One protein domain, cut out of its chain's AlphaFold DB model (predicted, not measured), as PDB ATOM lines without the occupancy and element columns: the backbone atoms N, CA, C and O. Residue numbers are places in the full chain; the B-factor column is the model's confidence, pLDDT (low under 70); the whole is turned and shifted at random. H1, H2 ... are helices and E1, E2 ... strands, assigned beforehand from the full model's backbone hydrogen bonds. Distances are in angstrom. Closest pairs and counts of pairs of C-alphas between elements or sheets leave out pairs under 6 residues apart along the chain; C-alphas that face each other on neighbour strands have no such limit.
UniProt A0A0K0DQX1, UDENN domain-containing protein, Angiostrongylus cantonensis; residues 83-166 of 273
ATOM      1  N   ALA A  83     -11.781 -56.919  33.081       34.38
ATOM      2  CA  ALA A  83     -11.004 -56.517  31.900       34.38
ATOM      3  C   ALA A  83     -10.505 -55.061  32.023       34.38
ATOM      4  O   ALA A  83      -9.381 -54.741  31.632       34.38
ATOM      5  N   THR A  84     -11.286 -54.223  32.703       37.25
ATOM      6  CA  THR A  84     -10.977 -52.816  32.962       37.25
ATOM      7  C   THR A  84      -9.809 -52.612  33.911       37.25
ATOM      8  O   THR A  84      -9.232 -51.551  33.851       37.25
ATOM      9  N   ASP A  85      -9.362 -53.552  34.749       42.84
ATOM     10  CA  ASP A  85      -8.208 -53.277  35.631       42.84
ATOM     11  C   ASP A  85      -6.887 -53.180  34.839       42.84
ATOM     12  O   ASP A  85      -6.096 -52.255  35.026       42.84
ATOM     13  N   LYS A  86      -6.666 -54.065  33.855       40.72
ATOM     14  CA  LYS A  86      -5.521 -53.936  32.933       40.72
ATOM     15  C   LYS A  86      -5.663 -52.713  32.031       40.72
ATOM     16  O   LYS A  86      -4.676 -52.014  31.814       40.72
ATOM     17  N   GLU A  87      -6.871 -52.436  31.550       40.62
ATOM     18  CA  GLU A  87      -7.141 -51.286  30.683       40.62
ATOM     19  C   GLU A  87      -7.002 -49.962  31.445       40.62
ATOM     20  O   GLU A  87      -6.321 -49.061  30.975       40.62
ATOM     21  N   ILE A  88      -7.518 -49.862  32.669       44.25
ATOM     22  CA  ILE A  88      -7.392 -48.705  33.558       44.25
ATOM     23  C   ILE A  88      -5.919 -48.488  33.903       44.25
ATOM     24  O   ILE A  88      -5.403 -47.393  33.681       44.25
ATOM     25  N   ARG A  89      -5.197 -49.523  34.358       47.03
ATOM     26  CA  ARG A  89      -3.744 -49.430  34.593       47.03
ATOM     27  C   ARG A  89      -3.004 -48.984  33.332       47.03
ATOM     28  O   ARG A  89      -2.108 -48.149  33.429       47.03
ATOM     29  N   SER A  90      -3.394 -49.480  32.155       45.25
ATOM     30  CA  SER A  90      -2.801 -49.062  30.882       45.25
ATOM     31  C   SER A  90      -3.103 -47.596  30.554       45.25
ATOM     32  O   SER A  90      -2.179 -46.860  30.226       45.25
ATOM     33  N   CYS A  91      -4.336 -47.124  30.761       44.53
ATOM     34  CA  CYS A  91      -4.728 -45.724  30.598       44.53
ATOM     35  C   CYS A  91      -3.912 -44.809  31.509       44.53
ATOM     36  O   CYS A  91      -3.525 -43.718  31.101       44.53
ATOM     37  N   PHE A  92      -3.599 -45.257  32.724       49.12
ATOM     38  CA  PHE A  92      -2.784 -44.491  33.655       49.12
ATOM     39  C   PHE A  92      -1.298 -44.504  33.331       49.12
ATOM     40  O   PHE A  92      -0.654 -43.459  33.424       49.12
ATOM     41  N   ILE A  93      -0.751 -45.640  32.895       51.19
ATOM     42  CA  ILE A  93       0.619 -45.702  32.375       51.19
ATOM     43  C   ILE A  93       0.748 -44.775  31.164       51.19
ATOM     44  O   ILE A  93       1.685 -43.988  31.118       51.19
ATOM     45  N   VAL A  94      -0.216 -44.795  30.241       48.25
ATOM     46  CA  VAL A  94      -0.261 -43.902  29.073       48.25
ATOM     47  C   VAL A  94      -0.416 -42.440  29.497       48.25
ATOM     48  O   VAL A  94       0.311 -41.586  29.000       48.25
ATOM     49  N   PHE A  95      -1.292 -42.138  30.458       52.75
ATOM     50  CA  PHE A  95      -1.464 -40.786  30.991       52.75
ATOM     51  C   PHE A  95      -0.173 -40.247  31.608       52.75
ATOM     52  O   PHE A  95       0.203 -39.116  31.321       52.75
ATOM     53  N   PHE A  96       0.521 -41.029  32.442       59.56
ATOM     54  CA  PHE A  96       1.776 -40.589  33.050       59.56
ATOM     55  C   PHE A  96       2.940 -40.595  32.061       59.56
ATOM     56  O   PHE A  96       3.805 -39.729  32.173       59.56
ATOM     57  N   ALA A  97       2.965 -41.514  31.094       63.59
ATOM     58  CA  ALA A  97       3.934 -41.506  30.003       63.59
ATOM     59  C   ALA A  97       3.787 -40.215  29.196       63.59
ATOM     60  O   ALA A  97       4.766 -39.511  28.985       63.59
ATOM     61  N   GLU A  98       2.555 -39.824  28.871       60.28
ATOM     62  CA  GLU A  98       2.278 -38.543  28.236       60.28
ATOM     63  C   GLU A  98       2.626 -37.387  29.178       60.28
ATOM     64  O   GLU A  98       3.434 -36.540  28.820       60.28
ATOM     65  N   LEU A  99       2.113 -37.344  30.409       67.31
ATOM     66  CA  LEU A  99       2.323 -36.242  31.360       67.31
ATOM     67  C   LEU A  99       3.799 -36.005  31.686       67.31
ATOM     68  O   LEU A  99       4.209 -34.858  31.841       67.31
ATOM     69  N   LEU A 100       4.598 -37.069  31.762       75.00
ATOM     70  CA  LEU A 100       6.027 -37.027  32.063       75.00
ATOM     71  C   LEU A 100       6.896 -37.200  30.815       75.00
ATOM     72  O   LEU A 100       8.118 -37.243  30.933       75.00
ATOM     73  N   TYR A 101       6.307 -37.239  29.617       75.81
ATOM     74  CA  TYR A 101       7.057 -37.297  28.369       75.81
ATOM     75  C   TYR A 101       8.189 -36.256  28.349       75.81
ATOM     76  O   TYR A 101       7.980 -35.093  28.703       75.81
ATOM     77  N   GLY A 102       9.395 -36.665  27.943       78.75
ATOM     78  CA  GLY A 102      10.558 -35.778  27.856       78.75
ATOM     79  C   GLY A 102      11.209 -35.421  29.200       78.75
ATOM     80  O   GLY A 102      12.158 -34.638  29.211       78.75
ATOM     81  N   TYR A 103      10.767 -36.003  30.329       87.62
ATOM     82  CA  TYR A 103      11.365 -35.723  31.644       87.62
ATOM     83  C   TYR A 103      12.877 -35.984  31.671       87.62
ATOM     84  O   TYR A 103      13.609 -35.227  32.303       87.62
ATOM     85  N   ARG A 104      13.349 -37.018  30.954       88.19
ATOM     86  CA  ARG A 104      14.772 -37.392  30.883       88.19
ATOM     87  C   ARG A 104      15.652 -36.303  30.286       88.19
ATOM     88  O   ARG A 104      16.751 -36.094  30.779       88.19
ATOM     89  N   SER A 105      15.157 -35.574  29.290       88.25
ATOM     90  CA  SER A 105      15.879 -34.454  28.672       88.25
ATOM     91  C   SER A 105      16.055 -33.266  29.624       88.25
ATOM     92  O   SER A 105      16.797 -32.339  29.326       88.25
ATOM     93  N   CYS A 106      15.365 -33.290  30.767       93.44
ATOM     94  CA  CYS A 106      15.458 -32.286  31.820       93.44
ATOM     95  C   CYS A 106      16.259 -32.792  33.031       93.44
ATOM     96  O   CYS A 106      16.188 -32.174  34.094       93.44
ATOM     97  N   LEU A 107      16.977 -33.913  32.894       93.19
ATOM     98  CA  LEU A 107      17.838 -34.467  33.935       93.19
ATOM     99  C   LEU A 107      19.298 -34.085  33.718       93.19
ATOM    100  O   LEU A 107      19.839 -34.244  32.627       93.19
ATOM    101  N   GLU A 108      19.949 -33.669  34.795       92.06
ATOM    102  CA  GLU A 108      21.393 -33.497  34.879       92.06
ATOM    103  C   GLU A 108      21.971 -34.528  35.852       92.06
ATOM    104  O   GLU A 108      21.467 -34.729  36.958       92.06
ATOM    105  N   LEU A 109      23.044 -35.196  35.427       90.81
ATOM    106  CA  LEU A 109      23.754 -36.182  36.230       90.81
ATOM    107  C   LEU A 109      25.063 -35.584  36.750       90.81
ATOM    108  O   LEU A 109      26.049 -35.490  36.016       90.81
ATOM    109  N   VAL A 110      25.104 -35.258  38.038       89.94
ATOM    110  CA  VAL A 110      26.290 -34.705  38.698       89.94
ATOM    111  C   VAL A 110      27.104 -35.838  39.328       89.94
ATOM    112  O   VAL A 110      26.677 -36.494  40.279       89.94
ATOM    113  N   ARG A 111      28.311 -36.073  38.797       88.12
ATOM    114  CA  ARG A 111      29.193 -37.204  39.168       88.12
ATOM    115  C   ARG A 111      30.332 -36.849  40.133       88.12
ATOM    116  O   ARG A 111      31.270 -37.619  40.285       88.12
ATOM    117  N   LEU A 112      30.262 -35.690  40.784       86.31
ATOM    118  CA  LEU A 112      31.300 -35.213  41.711       86.31
ATOM    119  C   LEU A 112      31.243 -35.894  43.094       86.31
ATOM    120  O   LEU A 112      32.141 -35.712  43.912       86.31
ATOM    121  N   HIS A 113      30.194 -36.674  43.364       78.44
ATOM    122  CA  HIS A 113      29.943 -37.311  44.655       78.44
ATOM    123  C   HIS A 113      30.093 -38.834  44.599       78.44
ATOM    124  O   HIS A 113      29.987 -39.456  43.543       78.44
ATOM    125  N   ARG A 114      30.283 -39.441  45.780       77.69
ATOM    126  CA  ARG A 114      30.388 -40.902  45.964       77.69
ATOM    127  C   ARG A 114      29.145 -41.652  45.457       77.69
ATOM    128  O   ARG A 114      29.265 -42.791  45.024       77.69
ATOM    129  N   HIS A 115      27.985 -40.992  45.478       79.44
ATOM    130  CA  HIS A 115      26.768 -41.412  44.790       79.44
ATOM    131  C   HIS A 115      26.380 -40.332  43.772       79.44
ATOM    132  O   HIS A 115      26.351 -39.158  44.151       79.44
ATOM    133  N   PRO A 116      26.106 -40.689  42.505       82.06
ATOM    134  CA  PRO A 116      25.722 -39.715  41.492       82.06
ATOM    135  C   PRO A 116      24.413 -39.026  41.885       82.06
ATOM    136  O   PRO A 116      23.434 -39.684  42.238       82.06
ATOM    137  N   LEU A 117      24.407 -37.698  41.814       87.25
ATOM    138  CA  LEU A 117      23.221 -36.891  42.062       87.25
ATOM    139  C   LEU A 117      22.487 -36.687  40.736       87.25
ATOM    140  O   LEU A 117      23.097 -36.292  39.743       87.25
ATOM    141  N   ILE A 118      21.182 -36.945  40.729       91.75
ATOM    142  CA  ILE A 118      20.311 -36.643  39.594       91.75
ATOM    143  C   ILE A 118      19.532 -35.380  39.939       91.75
ATOM    144  O   ILE A 118      18.809 -35.343  40.933       91.75
ATOM    145  N   VAL A 119      19.685 -34.352  39.115       91.88
ATOM    146  CA  VAL A 119      19.000 -33.067  39.247       91.88
ATOM    147  C   VAL A 119      17.931 -32.979  38.168       91.88
ATOM    148  O   VAL A 119      18.202 -33.250  37.003       91.88
ATOM    149  N   PHE A 120      16.710 -32.597  38.541       94.56
ATOM    150  CA  PHE A 120      15.631 -32.339  37.590       94.56
ATOM    151  C   PHE A 120      15.418 -30.835  37.401       94.56
ATOM    152  O   PHE A 120      15.040 -30.119  38.331       94.56
ATOM    153  N   HIS A 121      15.602 -30.345  36.177       94.69
ATOM    154  CA  HIS A 121      15.386 -28.943  35.828       94.69
ATOM    155  C   HIS A 121      13.899 -28.654  35.584       94.69
ATOM    156  O   HIS A 121      13.428 -28.602  34.446       94.69
ATOM    157  N   LYS A 122      13.153 -28.403  36.668       92.19
ATOM    158  CA  LYS A 122      11.707 -28.100  36.645       92.19
ATOM    159  C   LYS A 122      11.317 -27.038  35.612       92.19
ATOM    160  O   LYS A 122      10.373 -27.244  34.855       92.19
ATOM    161  N   ALA A 123      12.037 -25.916  35.570       90.00
ATOM    162  CA  ALA A 123      11.732 -24.818  34.652       90.00
ATOM    163  C   ALA A 123      11.888 -25.229  33.177       90.00
ATOM    164  O   ALA A 123      11.047 -24.874  32.353       90.00
ATOM    165  N   ALA A 124      12.916 -26.023  32.855       88.12
ATOM    166  CA  ALA A 124      13.127 -26.549  31.509       88.12
ATOM    167  C   ALA A 124      12.003 -27.516  31.113       88.12
ATOM    168  O   ALA A 124      11.433 -27.383  30.031       88.12
ATOM    169  N   PHE A 125      11.615 -28.419  32.020       89.12
ATOM    170  CA  PHE A 125      10.510 -29.346  31.783       89.12
ATOM    171  C   PHE A 125       9.184 -28.616  31.559       89.12
ATOM    172  O   PHE A 125       8.493 -28.867  30.574       89.12
ATOM    173  N   MET A 126       8.844 -27.658  32.422       85.25
ATOM    174  CA  MET A 126       7.619 -26.868  32.275       85.25
ATOM    175  C   MET A 126       7.624 -26.027  30.997       85.25
ATOM    176  O   MET A 126       6.606 -25.959  30.312       85.25
ATOM    177  N   GLY A 127       8.768 -25.443  30.630       81.06
ATOM    178  CA  GLY A 127       8.928 -24.696  29.382       81.06
ATOM    179  C   GLY A 127       8.768 -25.570  28.136       81.06
ATOM    180  O   GLY A 127       8.083 -25.171  27.195       81.06
ATOM    181  N   MET A 128       9.338 -26.777  28.150       79.88
ATOM    182  CA  MET A 128       9.226 -27.760  27.067       79.88
ATOM    183  C   MET A 128       7.791 -28.264  26.916       79.88
ATOM    184  O   MET A 128       7.240 -28.285  25.817       79.88
ATOM    185  N   ARG A 129       7.167 -28.649  28.033       78.56
ATOM    186  CA  ARG A 129       5.813 -29.211  28.054       78.56
ATOM    187  C   ARG A 129       4.729 -28.171  27.866       78.56
ATOM    188  O   ARG A 129       3.636 -28.511  27.430       78.56
ATOM    189  N   ARG A 130       5.029 -26.915  28.194       72.38
ATOM    190  CA  ARG A 130       4.096 -25.779  28.184       72.38
ATOM    191  C   ARG A 130       2.832 -26.099  28.991       72.38
ATOM    192  O   ARG A 130       1.743 -25.613  28.702       72.38
ATOM    193  N   LEU A 131       3.009 -26.939  30.008       64.69
ATOM    194  CA  LEU A 131       2.017 -27.302  30.999       64.69
ATOM    195  C   LEU A 131       2.307 -26.465  32.240       64.69
ATOM    196  O   LEU A 131       3.417 -26.499  32.770       64.69
ATOM    197  N   ASN A 132       1.313 -25.707  32.689       66.19
ATOM    198  CA  ASN A 132       1.430 -24.860  33.866       66.19
ATOM    199  C   ASN A 132       0.143 -24.968  34.685       66.19
ATOM    200  O   ASN A 132      -0.815 -24.227  34.467       66.19
ATOM    201  N   SER A 133       0.097 -25.959  35.576       66.75
ATOM    202  CA  SER A 133      -1.025 -26.169  36.489       66.75
ATOM    203  C   SER A 133      -0.513 -26.411  37.911       66.75
ATOM    204  O   SER A 133       0.511 -27.080  38.076       66.75
ATOM    205  N   PRO A 134      -1.223 -25.943  38.954       60.75
ATOM    206  CA  PRO A 134      -0.849 -26.217  40.343       60.75
ATOM    207  C   PRO A 134      -0.685 -27.717  40.624       60.75
ATOM    208  O   PRO A 134       0.255 -28.120  41.289       60.75
ATOM    209  N   LEU A 135      -1.533 -28.556  40.013       56.25
ATOM    210  CA  LEU A 135      -1.431 -30.015  40.088       56.25
ATOM    211  C   LEU A 135      -0.078 -30.542  39.587       56.25
ATOM    212  O   LEU A 135       0.505 -31.412  40.226       56.25
ATOM    213  N   LEU A 136       0.420 -30.031  38.459       64.44
ATOM    214  CA  LEU A 136       1.712 -30.447  37.914       64.44
ATOM    215  C   LEU A 136       2.878 -29.934  38.766       64.44
ATOM    216  O   LEU A 136       3.864 -30.647  38.949       64.44
ATOM    217  N   HIS A 137       2.761 -28.719  39.307       73.75
ATOM    218  CA  HIS A 137       3.726 -28.184  40.265       73.75
ATOM    219  C   HIS A 137       3.823 -29.075  41.510       73.75
ATOM    220  O   HIS A 137       4.927 -29.510  41.835       73.75
ATOM    221  N   ASP A 138       2.684 -29.409  42.125       69.56
ATOM    222  CA  ASP A 138       2.604 -30.292  43.294       69.56
ATOM    223  C   ASP A 138       3.160 -31.690  42.989       69.56
ATOM    224  O   ASP A 138       3.846 -32.290  43.814       69.56
ATOM    225  N   LEU A 139       2.862 -32.223  41.798       72.25
ATOM    226  CA  LEU A 139       3.333 -33.537  41.370       72.25
ATOM    227  C   LEU A 139       4.863 -33.571  41.282       72.25
ATOM    228  O   LEU A 139       5.477 -34.470  41.848       72.25
ATOM    229  N   ILE A 140       5.466 -32.595  40.596       79.62
ATOM    230  CA  ILE A 140       6.919 -32.520  40.368       79.62
ATOM    231  C   ILE A 140       7.684 -32.227  41.666       79.62
ATOM    232  O   ILE A 140       8.801 -32.709  41.860       79.62
ATOM    233  N   GLU A 141       7.108 -31.438  42.569       79.31
ATOM    234  CA  GLU A 141       7.699 -31.179  43.888       79.31
ATOM    235  C   GLU A 141       7.477 -32.335  44.872       79.31
ATOM    236  O   GLU A 141       8.156 -32.425  45.893       79.31
ATOM    237  N   GLY A 142       6.562 -33.250  44.557       74.69
ATOM    238  CA  GLY A 142       6.250 -34.396  45.391       74.69
ATOM    239  C   GLY A 142       7.412 -35.384  45.514       74.69
ATOM    240  O   GLY A 142       8.098 -35.712  44.544       74.69
ATOM    241  N   GLN A 143       7.562 -35.960  46.708       70.69
ATOM    242  CA  GLN A 143       8.576 -36.979  47.008       70.69
ATOM    243  C   GLN A 143       8.526 -38.178  46.044       70.69
ATOM    244  O   GLN A 143       9.560 -38.748  45.702       70.69
ATOM    245  N   MET A 144       7.329 -38.539  45.572       68.75
ATOM    246  CA  MET A 144       7.137 -39.611  44.593       68.75
ATOM    247  C   MET A 144       7.820 -39.306  43.262       68.75
ATOM    248  O   MET A 144       8.444 -40.189  42.680       68.75
ATOM    249  N   PHE A 145       7.745 -38.060  42.794       77.56
ATOM    250  CA  PHE A 145       8.426 -37.653  41.575       77.56
ATOM    251  C   PHE A 145       9.944 -37.601  41.772       77.56
ATOM    252  O   PHE A 145      10.694 -38.046  40.907       77.56
ATOM    253  N   GLN A 146      10.408 -37.147  42.940       77.62
ATOM    254  CA  GLN A 146      11.835 -37.168  43.275       77.62
ATOM    255  C   GLN A 146      12.393 -38.599  43.292       77.62
ATOM    256  O   GLN A 146      13.449 -38.857  42.718       77.62
ATOM    257  N   LEU A 147      11.655 -39.558  43.863       76.06
ATOM    258  CA  LEU A 147      12.015 -40.977  43.822       76.06
ATOM    259  C   LEU A 147      11.949 -41.546  42.396       76.06
ATOM    260  O   LEU A 147      12.838 -42.296  41.991       76.06
ATOM    261  N   PHE A 148      10.927 -41.177  41.621       79.75
ATOM    262  CA  PHE A 148      10.802 -41.549  40.210       79.75
ATOM    263  C   PHE A 148      12.033 -41.104  39.410       79.75
ATOM    264  O   PHE A 148      12.632 -41.921  38.715       79.75
ATOM    265  N   VAL A 149      12.463 -39.850  39.559       85.50
ATOM    266  CA  VAL A 149      13.657 -39.317  38.892       85.50
ATOM    267  C   VAL A 149      14.931 -39.993  39.395       85.50
ATOM    268  O   VAL A 149      15.748 -40.420  38.582       85.50
ATOM    269  N   ALA A 150      15.101 -40.133  40.711       80.81
ATOM    270  CA  ALA A 150      16.305 -40.719  41.298       80.81
ATOM    271  C   ALA A 150      16.512 -42.182  40.878       80.81
ATOM    272  O   ALA A 150      17.631 -42.602  40.596       80.81
ATOM    273  N   THR A 151      15.429 -42.953  40.789       78.12
ATOM    274  CA  THR A 151      15.483 -44.350  40.335       78.12
ATOM    275  C   THR A 151      15.652 -44.459  38.825       78.12
ATOM    276  O   THR A 151      16.292 -45.400  38.361       78.12
ATOM    277  N   ARG A 152      15.118 -43.503  38.045       79.50
ATOM    278  CA  ARG A 152      15.066 -43.619  36.581       79.50
ATOM    279  C   ARG A 152      16.096 -42.829  35.784       79.50
ATOM    280  O   ARG A 152      16.261 -43.111  34.589       79.50
ATOM    281  N   GLY A 153      16.757 -41.869  36.421       83.69
ATOM    282  CA  GLY A 153      17.737 -40.974  35.808       83.69
ATOM    283  C   GLY A 153      19.152 -41.540  35.717       83.69
ATOM    284  O   GLY A 153      19.995 -40.940  35.055       83.69
ATOM    285  N   LEU A 154      19.430 -42.687  36.349       83.12
ATOM    286  CA  LEU A 154      20.728 -43.343  36.220       83.12
ATOM    287  C   LEU A 154      20.910 -43.921  34.806       83.12
ATOM    288  O   LEU A 154      20.005 -44.595  34.301       83.12
ATOM    289  N   PRO A 155      22.077 -43.711  34.169       79.00
ATOM    290  CA  PRO A 155      22.416 -44.388  32.922       79.00
ATOM    291  C   PRO A 155      22.442 -45.911  33.107       79.00
ATOM    292  O   PRO A 155      22.899 -46.391  34.142       79.00
ATOM    293  N   TYR A 156      22.016 -46.656  32.082       79.56
ATOM    294  CA  TYR A 156      22.094 -48.128  32.012       79.56
ATOM    295  C   TYR A 156      21.353 -48.904  33.113       79.56
ATOM    296  O   TYR A 156      21.669 -50.066  33.360       79.56
ATOM    297  N   ARG A 157      20.369 -48.295  33.779       83.12
ATOM    298  CA  ARG A 157      19.461 -49.054  34.649       83.12
ATOM    299  C   ARG A 157      18.624 -50.055  33.846       83.12
ATOM    300  O   ARG A 157      18.410 -49.860  32.649       83.12
ATOM    301  N   GLU A 158      18.066 -51.049  34.527       68.69
ATOM    302  CA  GLU A 158      17.027 -51.907  33.950       68.69
ATOM    303  C   GLU A 158      15.805 -51.062  33.556       68.69
ATOM    304  O   GLU A 158      15.333 -50.232  34.341       68.69
ATOM    305  N   CYS A 159      15.341 -51.228  32.314       69.19
ATOM    306  CA  CYS A 159      14.144 -50.573  31.789       69.19
ATOM    307  C   CYS A 159      12.893 -51.309  32.279       69.19
ATOM    308  O   CYS A 159      12.881 -52.535  32.321       69.19
ATOM    309  N   ASP A 160      11.855 -50.561  32.646       65.31
ATOM    310  CA  ASP A 160      10.577 -51.118  33.093       65.31
ATOM    311  C   ASP A 160       9.452 -50.818  32.092       65.31
ATOM    312  O   ASP A 160       9.668 -50.173  31.069       65.31
ATOM    313  N   ILE A 161       8.226 -51.241  32.410       56.06
ATOM    314  CA  ILE A 161       7.050 -51.052  31.547       56.06
ATOM    315  C   ILE A 161       6.783 -49.582  31.179       56.06
ATOM    316  O   ILE A 161       6.180 -49.306  30.147       56.06
ATOM    317  N   PHE A 162       7.201 -48.625  32.014       59.34
ATOM    318  CA  PHE A 162       7.050 -47.202  31.730       59.34
ATOM    319  C   PHE A 162       8.074 -46.757  30.683       59.34
ATOM    320  O   PHE A 162       7.720 -46.017  29.769       59.34
ATOM    321  N   ASP A 163       9.322 -47.232  30.769       63.94
ATOM    322  CA  ASP A 163      10.315 -47.038  29.703       63.94
ATOM    323  C   ASP A 163       9.912 -47.735  28.422       63.94
ATOM    324  O   ASP A 163      10.042 -47.148  27.355       63.94
ATOM    325  N   GLU A 164       9.421 -48.967  28.528       57.38
ATOM    326  CA  GLU A 164       8.937 -49.723  27.386       57.38
ATOM    327  C   GLU A 164       7.776 -49.008  26.726       57.38
ATOM    328  O   GLU A 164       7.770 -48.973  25.513       57.38
ATOM    329  N   MET A 165       6.845 -48.389  27.461       55.81
ATOM    330  CA  MET A 165       5.736 -47.630  26.871       55.81
ATOM    331  C   MET A 165       6.205 -46.308  26.245       55.81
ATOM    332  O   MET A 165       5.797 -45.957  25.138       55.81
ATOM    333  N   MET A 166       7.096 -45.592  26.934       60.91
ATOM    334  CA  MET A 166       7.737 -44.375  26.427       60.91
ATOM    335  C   MET A 166       8.510 -44.651  25.134       60.91
ATOM    336  O   MET A 166       8.378 -43.908  24.164       60.91
TER     337      MET A 166
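AT A GLANCE: This is residues 83 to 166 of the 273 residues of the protein "UDENN domain-containing protein" of Angiostrongylus cantonensis (UniProt A0A0K0DQX1). A small strand hairpin, E1 and E2, lies at one end of an elongated model and the long helix H1 at the other; the short helices H2, H3, H4 and H5 make the body between them, with H5 packed on E2, and H6 folds back onto the later part of H1. Residues 83 to 89 of H1 stick out as a free arm. The printed part has 84 residues with six named helices and two named strands, in the order H1, H2, E1, E2, H3, H4, H5, H6; the two-stranded sheet is antiparallel, and the class is mostly helix. It is only just compact, close to loose, with a radius of gyration of the C-alphas of 14.0 A, and spans 48 by 31 by 20 A.

IN THESE COORDINATES: Strand E1, residues 107 to 110, starts with C-alpha 107 at (17.838, -34.467, 33.935), and E2 is residues 117 to 120, 9.9 A long. H2 is residues 103 to 106 and H3 residues 122 to 129. H4 is residues 134 to 141, and H5, residues 143 to 152, is 14.0 A long. H1, residues 83 to 99, is 24.3 A long and begins with C-alpha 83 at (-11.004, -56.517, 31.900). H6, residues 161 to 166, ends with C-alpha 166 at (7.737, -44.375, 26.427).

HOW THE PARTS SIT: E1 and E2 form an antiparallel hairpin at 154 degrees, with N 108 and O 119 2.8 A apart and N 117 and O 110 3.0 A apart, within hydrogen-bond range. The closest C-alphas of E2 and H5, those of Ile 118 and Ala 150, are 6.0 A apart. H5 and E1 are only just apart, at 8.1 A. H2 and H3 touch, the closest C-alphas being those of Cys 106 and Phe 125, 5.8 A. H3 and H4 are close but not clearly touching, with the C-alphas of Lys 122 and Ile 140 closest at 7.5 A. H4 and H5 are also close but not clearly touching, with the C-alphas of Leu 139 and Phe 145 closest at 6.6 A. H1, with residues 93 to 97 alone, touches H6 at a steep tilt of 49 degrees, the same way; the closest C-alphas are those of Ala 97 and Met 166, 6.0 A. In H1, H3, H4, H5 and H6 every O i to N i+4 pair is within hydrogen-bond range, while H2 is too short for such a pair.

THE WHOLE: The two C-alphas farthest apart, those of Ala 83 and Leu 112, are 48.4 A apart. The printed part has no cut and no long link. The mean pLDDT of the printed part is 72.1, and 34 residues are under 70, among them residues 83 to 99 and 158 to 166.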